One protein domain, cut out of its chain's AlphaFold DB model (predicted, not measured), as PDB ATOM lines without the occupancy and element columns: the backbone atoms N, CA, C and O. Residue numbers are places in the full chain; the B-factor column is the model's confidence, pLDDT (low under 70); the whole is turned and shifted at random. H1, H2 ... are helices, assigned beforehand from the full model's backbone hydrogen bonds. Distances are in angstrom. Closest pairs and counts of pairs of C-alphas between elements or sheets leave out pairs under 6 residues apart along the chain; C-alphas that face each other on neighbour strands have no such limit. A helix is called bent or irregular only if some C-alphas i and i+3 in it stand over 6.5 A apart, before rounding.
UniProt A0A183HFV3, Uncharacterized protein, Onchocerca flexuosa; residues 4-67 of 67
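What this domain is: This is residues 4 to 67 of the 67 residues of an uncharacterized protein of Onchocerca flexuosa (UniProt A0A183HFV3). A long free arm reaches out from a small helical body: the arm is helix H1 with the first part of the link after it, residues 4 to 28, and the body is the pair H2 and H3 with the loop of residues 29 to 41. H2 and H3 meet near the tight turn between them and spread from it as a wide V, while the loop before H2 swings out on the side of H2 away from H3. The printed part has 64 residues with three named helices, in the order H1, H2, H3, and no named strand; the class is all helix. The whole is extended, with a radius of gyration of the C-alphas of 20.0 A, and the C-alphas span 61 by 28 by 21 A, the arm making the length.

Where its parts are: The printed part begins with H1, residues 4 to 17, which is the longest helix by residues, with 14. It starts at C-alpha 4, at (336.826, 440.590, 320.789), and measures 20.5 A from first to last C-alpha. Residues 18 to 41 follow with no named element; within them the residues 36 to 38 are a short run of helix that bears no name. C-alpha 29, just past the free arm, is at (378.762, 456.320, 322.257). H2 holds residues 42 to 51 and measures 15.0 A from first to last C-alpha. It is neither bent nor irregular, but only just: C-alphas 47 and 50 are 6.1 A apart. Two residues later comes H3, residues 54 to 66, with 19.1 A from first to last C-alpha. Its last C-alpha, that of Ser 66, is at (397.432, 448.571, 328.619), and Met 67 follows as the last residue of the chain.

How they stand to each other: H1 touches no helix; it is apart from H2 and apart from H3. Residues 4 to 28, of which 4 to 17 belong to H1, stand free: no C-alpha that is 8 or more residues away along the chain comes within 10 A of theirs. H2 and H3 touch, with 13 pairs of C-alphas within 8 A. Their closest C-alphas are those of Met 50 and Ser 57, 4.4 A apart. H3 touches H2 with residues 56 to 61 alone. The two helices stand at a steep tilt of 69 degrees, only just short of about perpendicular. They run opposite ways, and their centres are 10.1 A apart. In the backbones of H1 and H3, every O i to N i+4 pair is within hydrogen-bond range. In H2, 3 of 6 such pairs are within range, and beside them 7 of 7 O i to N i+3 pairs.

The domain as a whole: The two C-alphas farthest apart are those of Gly 4 and Met 67, 63.4 A apart, which are also the first and the last printed. The outline of the whole is a rod. Without residues 4 to 28 the body has 39 residues, spans 29 by 20 by 15 A and has a radius of gyration of 10.1 A. The link from H1 to H2 is long, with 24 residues; their C-alphas lie 4 to 23 A from the mean of all C-alphas. The link from H2 to H3 is tight, with 2 residues. The printed part has no cut. The mean pLDDT of the printed part is 93.8. The model's confidence is low, under 70, at residues 4 to 5 and at residue 67.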
ATOM      1  N   GLY A   4     336.241 439.816 319.685       60.56
ATOM      2  CA  GLY A   4     336.826 440.590 320.789       60.56
ATOM      3  C   GLY A   4     338.169 440.087 321.330       60.56
ATOM      4  O   GLY A   4     338.897 440.872 321.928       60.56
ATOM      5  N   ASP A   5     338.533 438.820 321.103       66.06
ATOM      6  CA  ASP A   5     339.748 438.241 321.704       66.06
ATOM      7  C   ASP A   5     341.018 438.703 320.959       66.06
ATOM      8  O   ASP A   5     342.015 439.072 321.573       66.06
ATOM      9  N   GLY A   6     340.958 438.787 319.625       74.50
ATOM     10  CA  GLY A   6     342.095 439.227 318.807       74.50
ATOM     11  C   GLY A   6     342.390 440.728 318.897       74.50
ATOM     12  O   GLY A   6     343.545 441.130 318.808       74.50
ATOM     13  N   GLU A   7     341.369 441.566 319.098       84.31
ATOM     14  CA  GLU A   7     341.555 443.016 319.255       84.31
ATOM     15  C   GLU A   7     342.258 443.345 320.580       84.31
ATOM     16  O   GLU A   7     343.156 444.184 320.623       84.31
ATOM     17  N   HIS A   8     341.911 442.622 321.645       87.75
ATOM     18  CA  HIS A   8     342.556 442.743 322.949       87.75
ATOM     19  C   HIS A   8     344.027 442.288 322.923       87.75
ATOM     20  O   HIS A   8     344.896 442.972 323.470       87.75
ATOM     21  N   ASP A   9     344.338 441.185 322.237       94.12
ATOM     22  CA  ASP A   9     345.717 440.698 322.096       94.12
ATOM     23  C   ASP A   9     346.605 441.687 321.321       94.12
ATOM     24  O   ASP A   9     347.760 441.922 321.695       94.12
ATOM     25  N   ILE A  10     346.056 442.319 320.277       95.00
ATOM     26  CA  ILE A  10     346.747 443.372 319.521       95.00
ATOM     27  C   ILE A  10     347.012 444.585 320.416       95.00
ATOM     28  O   ILE A  10     348.139 445.076 320.436       95.00
ATOM     29  N   GLN A  11     346.030 445.023 321.210       94.00
ATOM     30  CA  GLN A  11     346.211 446.148 322.137       94.00
ATOM     31  C   GLN A  11     347.337 445.880 323.151       94.00
ATOM     32  O   GLN A  11     348.164 446.759 323.408       94.00
ATOM     33  N   ILE A  12     347.437 444.658 323.686       95.62
ATOM     34  CA  ILE A  12     348.528 444.277 324.599       95.62
ATOM     35  C   ILE A  12     349.887 444.298 323.887       95.62
ATOM     36  O   ILE A  12     350.877 444.791 324.446       95.62
ATOM     37  N   ALA A  13     349.951 443.781 322.658       96.56
ATOM     38  CA  ALA A  13     351.173 443.787 321.861       96.56
ATOM     39  C   ALA A  13     351.627 445.221 321.540       96.56
ATOM     40  O   ALA A  13     352.800 445.549 321.730       96.56
ATOM     41  N   GLU A  14     350.703 446.096 321.140       97.12
ATOM     42  CA  GLU A  14     350.971 447.511 320.873       97.12
ATOM     43  C   GLU A  14     351.516 448.222 322.113       97.12
ATOM     44  O   GLU A  14     352.564 448.867 322.041       97.12
ATOM     45  N   MET A  15     350.871 448.050 323.270       95.31
ATOM     46  CA  MET A  15     351.330 448.655 324.525       95.31
ATOM     47  C   MET A  15     352.726 448.171 324.943       95.31
ATOM     48  O   MET A  15     353.483 448.931 325.556       95.31
ATOM     49  N   SER A  16     353.074 446.926 324.615       95.25
ATOM     50  CA  SER A  16     354.357 446.319 324.983       95.25
ATOM     51  C   SER A  16     355.493 446.730 324.041       95.25
ATOM     52  O   SER A  16     356.592 447.037 324.503       95.25
ATOM     53  N   VAL A  17     355.236 446.761 322.729       96.88
ATOM     54  CA  VAL A  17     356.249 447.045 321.698       96.88
ATOM     55  C   VAL A  17     356.455 448.549 321.499       96.88
ATOM     56  O   VAL A  17     357.582 448.986 321.278       96.88
ATOM     57  N   LEU A  18     355.399 449.362 321.619       97.00
ATOM     58  CA  LEU A  18     355.434 450.805 321.331       97.00
ATOM     59  C   LEU A  18     355.719 451.667 322.567       97.00
ATOM     60  O   LEU A  18     355.371 452.852 322.621       97.00
ATOM     61  N   LYS A  19     356.363 451.093 323.584       97.31
ATOM     62  CA  LYS A  19     356.755 451.838 324.777       97.31
ATOM     63  C   LYS A  19     357.764 452.929 324.408       97.31
ATOM     64  O   LYS A  19     358.822 452.654 323.848       97.31
ATOM     65  N   LYS A  20     357.458 454.175 324.775       97.44
ATOM     66  CA  LYS A  20     358.366 455.314 324.572       97.44
ATOM     67  C   LYS A  20     359.679 455.101 325.329       97.44
ATOM     68  O   LYS A  20     359.662 454.717 326.500       97.44
ATOM     69  N   SER A  21     360.798 455.382 324.667       96.44
ATOM     70  CA  SER A  21     362.128 455.350 325.274       96.44
ATOM     71  C   SER A  21     362.442 456.646 326.024       96.44
ATOM     72  O   SER A  21     361.920 457.720 325.715       96.44
ATOM     73  N   SER A  22     363.320 456.531 327.018       96.75
ATOM     74  CA  SER A  22     363.956 457.678 327.667       96.75
ATOM     75  C   SER A  22     365.133 458.182 326.823       96.75
ATOM     76  O   SER A  22     365.741 457.387 326.100       96.75
ATOM     77  N   PRO A  23     365.494 459.473 326.919       96.69
ATOM     78  CA  PRO A  23     366.705 459.984 326.289       96.69
ATOM     79  C   PRO A  23     367.957 459.328 326.885       96.69
ATOM     80  O   PRO A  23     367.989 458.980 328.067       96.69
ATOM     81  N   LEU A  24     368.988 459.179 326.055       96.06
ATOM     82  CA  LEU A  24     370.295 458.676 326.468       96.06
ATOM     83  C   LEU A  24     371.170 459.804 327.055       96.06
ATOM     84  O   LEU A  24     370.967 460.971 326.707       96.06
ATOM     85  N   PRO A  25     372.155 459.477 327.915       96.81
ATOM     86  CA  PRO A  25     373.199 460.413 328.335       96.81
ATOM     87  C   PRO A  25     373.935 461.054 327.151       96.81
ATOM     88  O   PRO A  25     374.116 460.418 326.111       96.81
ATOM     89  N   THR A  26     374.397 462.295 327.312       94.25
ATOM     90  CA  THR A  26     375.077 463.061 326.247       94.25
ATOM     91  C   THR A  26     376.422 462.477 325.817       94.25
ATOM     92  O   THR A  26     376.884 462.758 324.717       94.25
ATOM     93  N   ASP A  27     377.047 461.681 326.676       94.50
ATOM     94  CA  ASP A  27     378.307 460.966 326.459       94.50
ATOM     95  C   ASP A  27     378.105 459.544 325.903       94.50
ATOM     96  O   ASP A  27     379.065 458.788 325.759       94.50
ATOM     97  N   SER A  28     376.866 459.168 325.563       95.06
ATOM     98  CA  SER A  28     376.580 457.858 324.976       95.06
ATOM     99  C   SER A  28     377.273 457.700 323.627       95.06
ATOM    100  O   SER A  28     377.045 458.469 322.690       95.06
ATOM    101  N   ILE A  29     378.087 456.652 323.509       94.25
ATOM    102  CA  ILE A  29     378.762 456.320 322.257       94.25
ATOM    103  C   ILE A  29     377.758 455.810 321.216       94.25
ATOM    104  O   ILE A  29     376.874 455.004 321.509       94.25
ATOM    105  N   THR A  30     377.909 456.271 319.978       96.44
ATOM    106  CA  THR A  30     377.146 455.747 318.840       96.44
ATOM    107  C   THR A  30     377.858 454.526 318.275       96.44
ATOM    108  O   THR A  30     379.070 454.562 318.071       96.44
ATOM    109  N   ILE A  31     377.108 453.462 317.986       97.25
ATOM    110  CA  ILE A  31     377.657 452.286 317.310       97.25
ATOM    111  C   ILE A  31     377.933 452.634 315.845       97.25
ATOM    112  O   ILE A  31     377.010 452.958 315.095       97.25
ATOM    113  N   LYS A  32     379.204 452.575 315.446       97.19
ATOM    114  CA  LYS A  32     379.670 452.850 314.083       97.19
ATOM    115  C   LYS A  32     380.943 452.049 313.805       97.19
ATOM    116  O   LYS A  32     381.955 452.245 314.465       97.19
ATOM    117  N   GLY A  33     380.884 451.155 312.820       96.81
ATOM    118  CA  GLY A  33     382.056 450.411 312.354       96.81
ATOM    119  C   GLY A  33     382.952 451.240 311.430       96.81
ATOM    120  O   GLY A  33     382.564 452.313 310.965       96.81
ATOM    121  N   TYR A  34     384.138 450.705 311.142       98.00
ATOM    122  CA  TYR A  34     385.062 451.276 310.163       98.00
ATOM    123  C   TYR A  34     384.447 451.276 308.753       98.00
ATOM    124  O   TYR A  34     383.885 450.267 308.320       98.00
ATOM    125  N   ASP A  35     384.567 452.392 308.032       97.56
ATOM    126  CA  ASP A  35     384.115 452.501 306.644       97.56
ATOM    127  C   ASP A  35     385.266 452.172 305.686       97.56
ATOM    128  O   ASP A  35     386.182 452.963 305.483       97.56
ATOM    129  N   PHE A  36     385.211 451.002 305.048       97.75
ATOM    130  CA  PHE A  36     386.234 450.587 304.081       97.75
ATOM    131  C   PHE A  36     386.266 451.434 302.801       97.75
ATOM    132  O   PHE A  36     387.239 451.344 302.047       97.75
ATOM    133  N   ASN A  37     385.265 452.289 302.554       97.69
ATOM    134  CA  ASN A  37     385.350 453.289 301.488       97.69
ATOM    135  C   ASN A  37     386.428 454.354 301.774       97.69
ATOM    136  O   ASN A  37     386.902 454.995 300.838       97.69
ATOM    137  N   GLU A  38     386.869 454.506 303.029       95.69
ATOM    138  CA  GLU A  38     387.994 455.371 303.426       95.69
ATOM    139  C   GLU A  38     389.371 454.718 303.166       95.69
ATOM    140  O   GLU A  38     390.416 455.287 303.484       95.69
ATOM    141  N   GLY A  39     389.393 453.531 302.546       96.38
ATOM    142  CA  GLY A  39     390.598 452.754 302.271       96.38
ATOM    143  C   GLY A  39     390.926 451.764 303.388       96.38
ATOM    144  O   GLY A  39     390.113 451.492 304.269       96.38
ATOM    145  N   ILE A  40     392.131 451.191 303.348       96.81
ATOM    146  CA  ILE A  40     392.605 450.232 304.357       96.81
ATOM    147  C   ILE A  40     393.611 450.942 305.264       96.81
ATOM    148  O   ILE A  40     394.796 451.021 304.945       96.81
ATOM    149  N   ASN A  41     393.125 451.457 306.394       97.25
ATOM    150  CA  ASN A  41     393.939 452.008 307.471       97.25
ATOM    151  C   ASN A  41     393.744 451.148 308.728       97.25
ATOM    152  O   ASN A  41     392.670 451.146 309.325       97.25
ATOM    153  N   TYR A  42     394.778 450.395 309.107       95.44
ATOM    154  CA  TYR A  42     394.712 449.456 310.229       95.44
ATOM    155  C   TYR A  42     394.596 450.146 311.587       95.44
ATOM    156  O   TYR A  42     393.883 449.631 312.442       95.44
ATOM    157  N   ASP A  43     395.235 451.302 311.769       95.06
ATOM    158  CA  ASP A  43     395.144 452.050 313.023       95.06
ATOM    159  C   ASP A  43     393.700 452.527 313.226       95.06
ATOM    160  O   ASP A  43     393.056 452.173 314.211       95.06
ATOM    161  N   ASN A  44     393.122 453.180 312.211       95.19
ATOM    162  CA  ASN A  44     391.728 453.634 312.264       95.19
ATOM    163  C   ASN A  44     390.727 452.471 312.386       95.19
ATOM    164  O   ASN A  44     389.693 452.607 313.043       95.19
ATOM    165  N   LEU A  45     391.004 451.333 311.741       97.00
ATOM    166  CA  LEU A  45     390.180 450.128 311.847       97.00
ATOM    167  C   LEU A  45     390.144 449.612 313.290       97.00
ATOM    168  O   LEU A  45     389.062 449.304 313.796       97.00
ATOM    169  N   LEU A  46     391.305 449.522 313.942       96.31
ATOM    170  CA  LEU A  46     391.415 449.063 315.325       96.31
ATOM    171  C   LEU A  46     390.837 450.088 316.307       96.31
ATOM    172  O   LEU A  46     390.161 449.688 317.252       96.31
ATOM    173  N   ASP A  47     390.987 451.386 316.053       95.38
ATOM    174  CA  ASP A  47     390.349 452.434 316.859       95.38
ATOM    175  C   ASP A  47     388.815 452.356 316.776       95.38
ATOM    176  O   ASP A  47     388.104 452.475 317.782       95.38
ATOM    177  N   CYS A  48     388.275 452.057 315.589       97.00
ATOM    178  CA  CYS A  48     386.839 451.872 315.376       97.00
ATOM    179  C   CYS A  48     386.253 450.679 316.153       97.00
ATOM    180  O   CYS A  48     385.029 450.599 316.321       97.00
ATOM    181  N   TYR A  49     387.077 449.765 316.680       97.44
ATOM    182  CA  TYR A  49     386.583 448.662 317.509       97.44
ATOM    183  C   TYR A  49     385.914 449.167 318.788       97.44
ATOM    184  O   TYR A  49     384.951 448.539 319.236       97.44
ATOM    185  N   MET A  50     386.312 450.337 319.306       97.25
ATOM    186  CA  MET A  50     385.642 450.979 320.444       97.25
ATOM    187  C   MET A  50     384.137 451.171 320.185       97.25
ATOM    188  O   MET A  50     383.318 450.955 321.079       97.25
ATOM    189  N   TYR A  51     383.766 451.471 318.938       97.50
ATOM    190  CA  TYR A  51     382.402 451.796 318.513       97.50
ATOM    191  C   TYR A  51     381.694 450.654 317.767       97.50
ATOM    192  O   TYR A  51     380.565 450.825 317.316       97.50
ATOM    193  N   THR A  52     382.327 449.488 317.620       97.44
ATOM    194  CA  THR A  52     381.769 448.363 316.846       97.44
ATOM    195  C   THR A  52     380.841 447.471 317.683       97.44
ATOM    196  O   THR A  52     379.883 446.906 317.156       97.44
ATOM    197  N   GLY A  53     381.074 447.375 318.994       96.12
ATOM    198  CA  GLY A  53     380.269 446.578 319.920       96.12
ATOM    199  C   GLY A  53     380.832 445.181 320.198       96.12
ATOM    200  O   GLY A  53     381.812 444.728 319.604       96.12
ATOM    201  N   PHE A  54     380.190 444.478 321.134       97.00
ATOM    202  CA  PHE A  54     380.546 443.116 321.551       97.00
ATOM    203  C   PHE A  54     382.043 442.964 321.899       97.00
ATOM    204  O   PHE A  54     382.596 443.765 322.649       97.00
ATOM    205  N   GLN A  55     382.707 441.924 321.380       97.69
ATOM    206  CA  GLN A  55     384.118 441.648 321.668       97.69
ATOM    207  C   GLN A  55     385.075 442.668 321.041       97.69
ATOM    208  O   GLN A  55     386.182 442.830 321.544       97.69
ATOM    209  N   ALA A  56     384.659 443.384 319.989       97.12
ATOM    210  CA  ALA A  56     385.472 444.452 319.416       97.12
ATOM    211  C   ALA A  56     385.644 445.591 320.433       97.12
ATOM    212  O   ALA A  56     386.771 445.979 320.734       97.12
ATOM    213  N   SER A  57     384.552 446.037 321.066       97.25
ATOM    214  CA  SER A  57     384.631 447.069 322.109       97.25
ATOM    215  C   SER A  57     385.460 446.612 323.312       97.25
ATOM    216  O   SER A  57     386.268 447.391 323.809       97.25
ATOM    217  N   HIS A  58     385.343 445.348 323.743       97.19
ATOM    218  CA  HIS A  58     386.205 444.816 324.809       97.19
ATOM    219  C   HIS A  58     387.691 444.809 324.422       97.19
ATOM    220  O   HIS A  58     388.538 445.136 325.252       97.19
ATOM    221  N   PHE A  59     388.021 444.466 323.173       96.75
ATOM    222  CA  PHE A  59     389.396 444.524 322.679       96.75
ATOM    223  C   PHE A  59     389.947 445.955 322.737       96.75
ATOM    224  O   PHE A  59     391.015 446.172 323.303       96.75
ATOM    225  N   ALA A  60     389.199 446.938 322.227       95.88
ATOM    226  CA  ALA A  60     389.615 448.342 322.254       95.88
ATOM    227  C   ALA A  60     389.794 448.876 323.688       95.88
ATOM    228  O   ALA A  60     390.768 449.569 323.980       95.88
ATOM    229  N   GLN A  61     388.907 448.497 324.614       95.62
ATOM    230  CA  GLN A  61     389.045 448.824 326.039       95.62
ATOM    231  C   GLN A  61     390.316 448.217 326.654       95.62
ATOM    232  O   GLN A  61     391.004 448.883 327.425       95.62
ATOM    233  N   ALA A  62     390.658 446.974 326.301       96.31
ATOM    234  CA  ALA A  62     391.877 446.329 326.785       96.31
ATOM    235  C   ALA A  62     393.146 447.025 326.268       96.31
ATOM    236  O   ALA A  62     394.103 447.191 327.029       96.31
ATOM    237  N   VAL A  63     393.141 447.472 325.008       93.44
ATOM    238  CA  VAL A  63     394.226 448.279 324.430       93.44
ATOM    239  C   VAL A  63     394.409 449.575 325.227       93.44
ATOM    240  O   VAL A  63     395.527 449.874 325.635       93.44
ATOM    241  N   GLN A  64     393.321 450.286 325.538       92.44
ATOM    242  CA  GLN A  64     393.364 451.553 326.280       92.44
ATOM    243  C   GLN A  64     393.881 451.416 327.722       92.44
ATOM    244  O   GLN A  64     394.523 452.329 328.223       92.44
ATOM    245  N   VAL A  65     393.600 450.299 328.401       89.88
ATOM    246  CA  VAL A  65     394.069 450.054 329.782       89.88
ATOM    247  C   VAL A  65     395.535 449.600 329.826       89.88
ATOM    248  O   VAL A  65     396.175 449.682 330.872       89.88
ATOM    249  N   SER A  66     396.066 449.105 328.707       82.00
ATOM    250  CA  SER A  66     397.432 448.571 328.619       82.00
ATOM    251  C   SER A  66     398.476 449.608 328.189       82.00
ATOM    252  O   SER A  66     399.670 449.312 328.255       82.00
ATOM    253  N   MET A  67     398.037 450.782 327.725       66.62
ATOM    254  CA  MET A  67     398.878 451.920 327.330       66.62
ATOM    255  C   MET A  67     398.955 452.956 328.449       66.62
ATOM    256  O   MET A  67     400.062 453.507 328.639       66.62
TER     257      MET A  67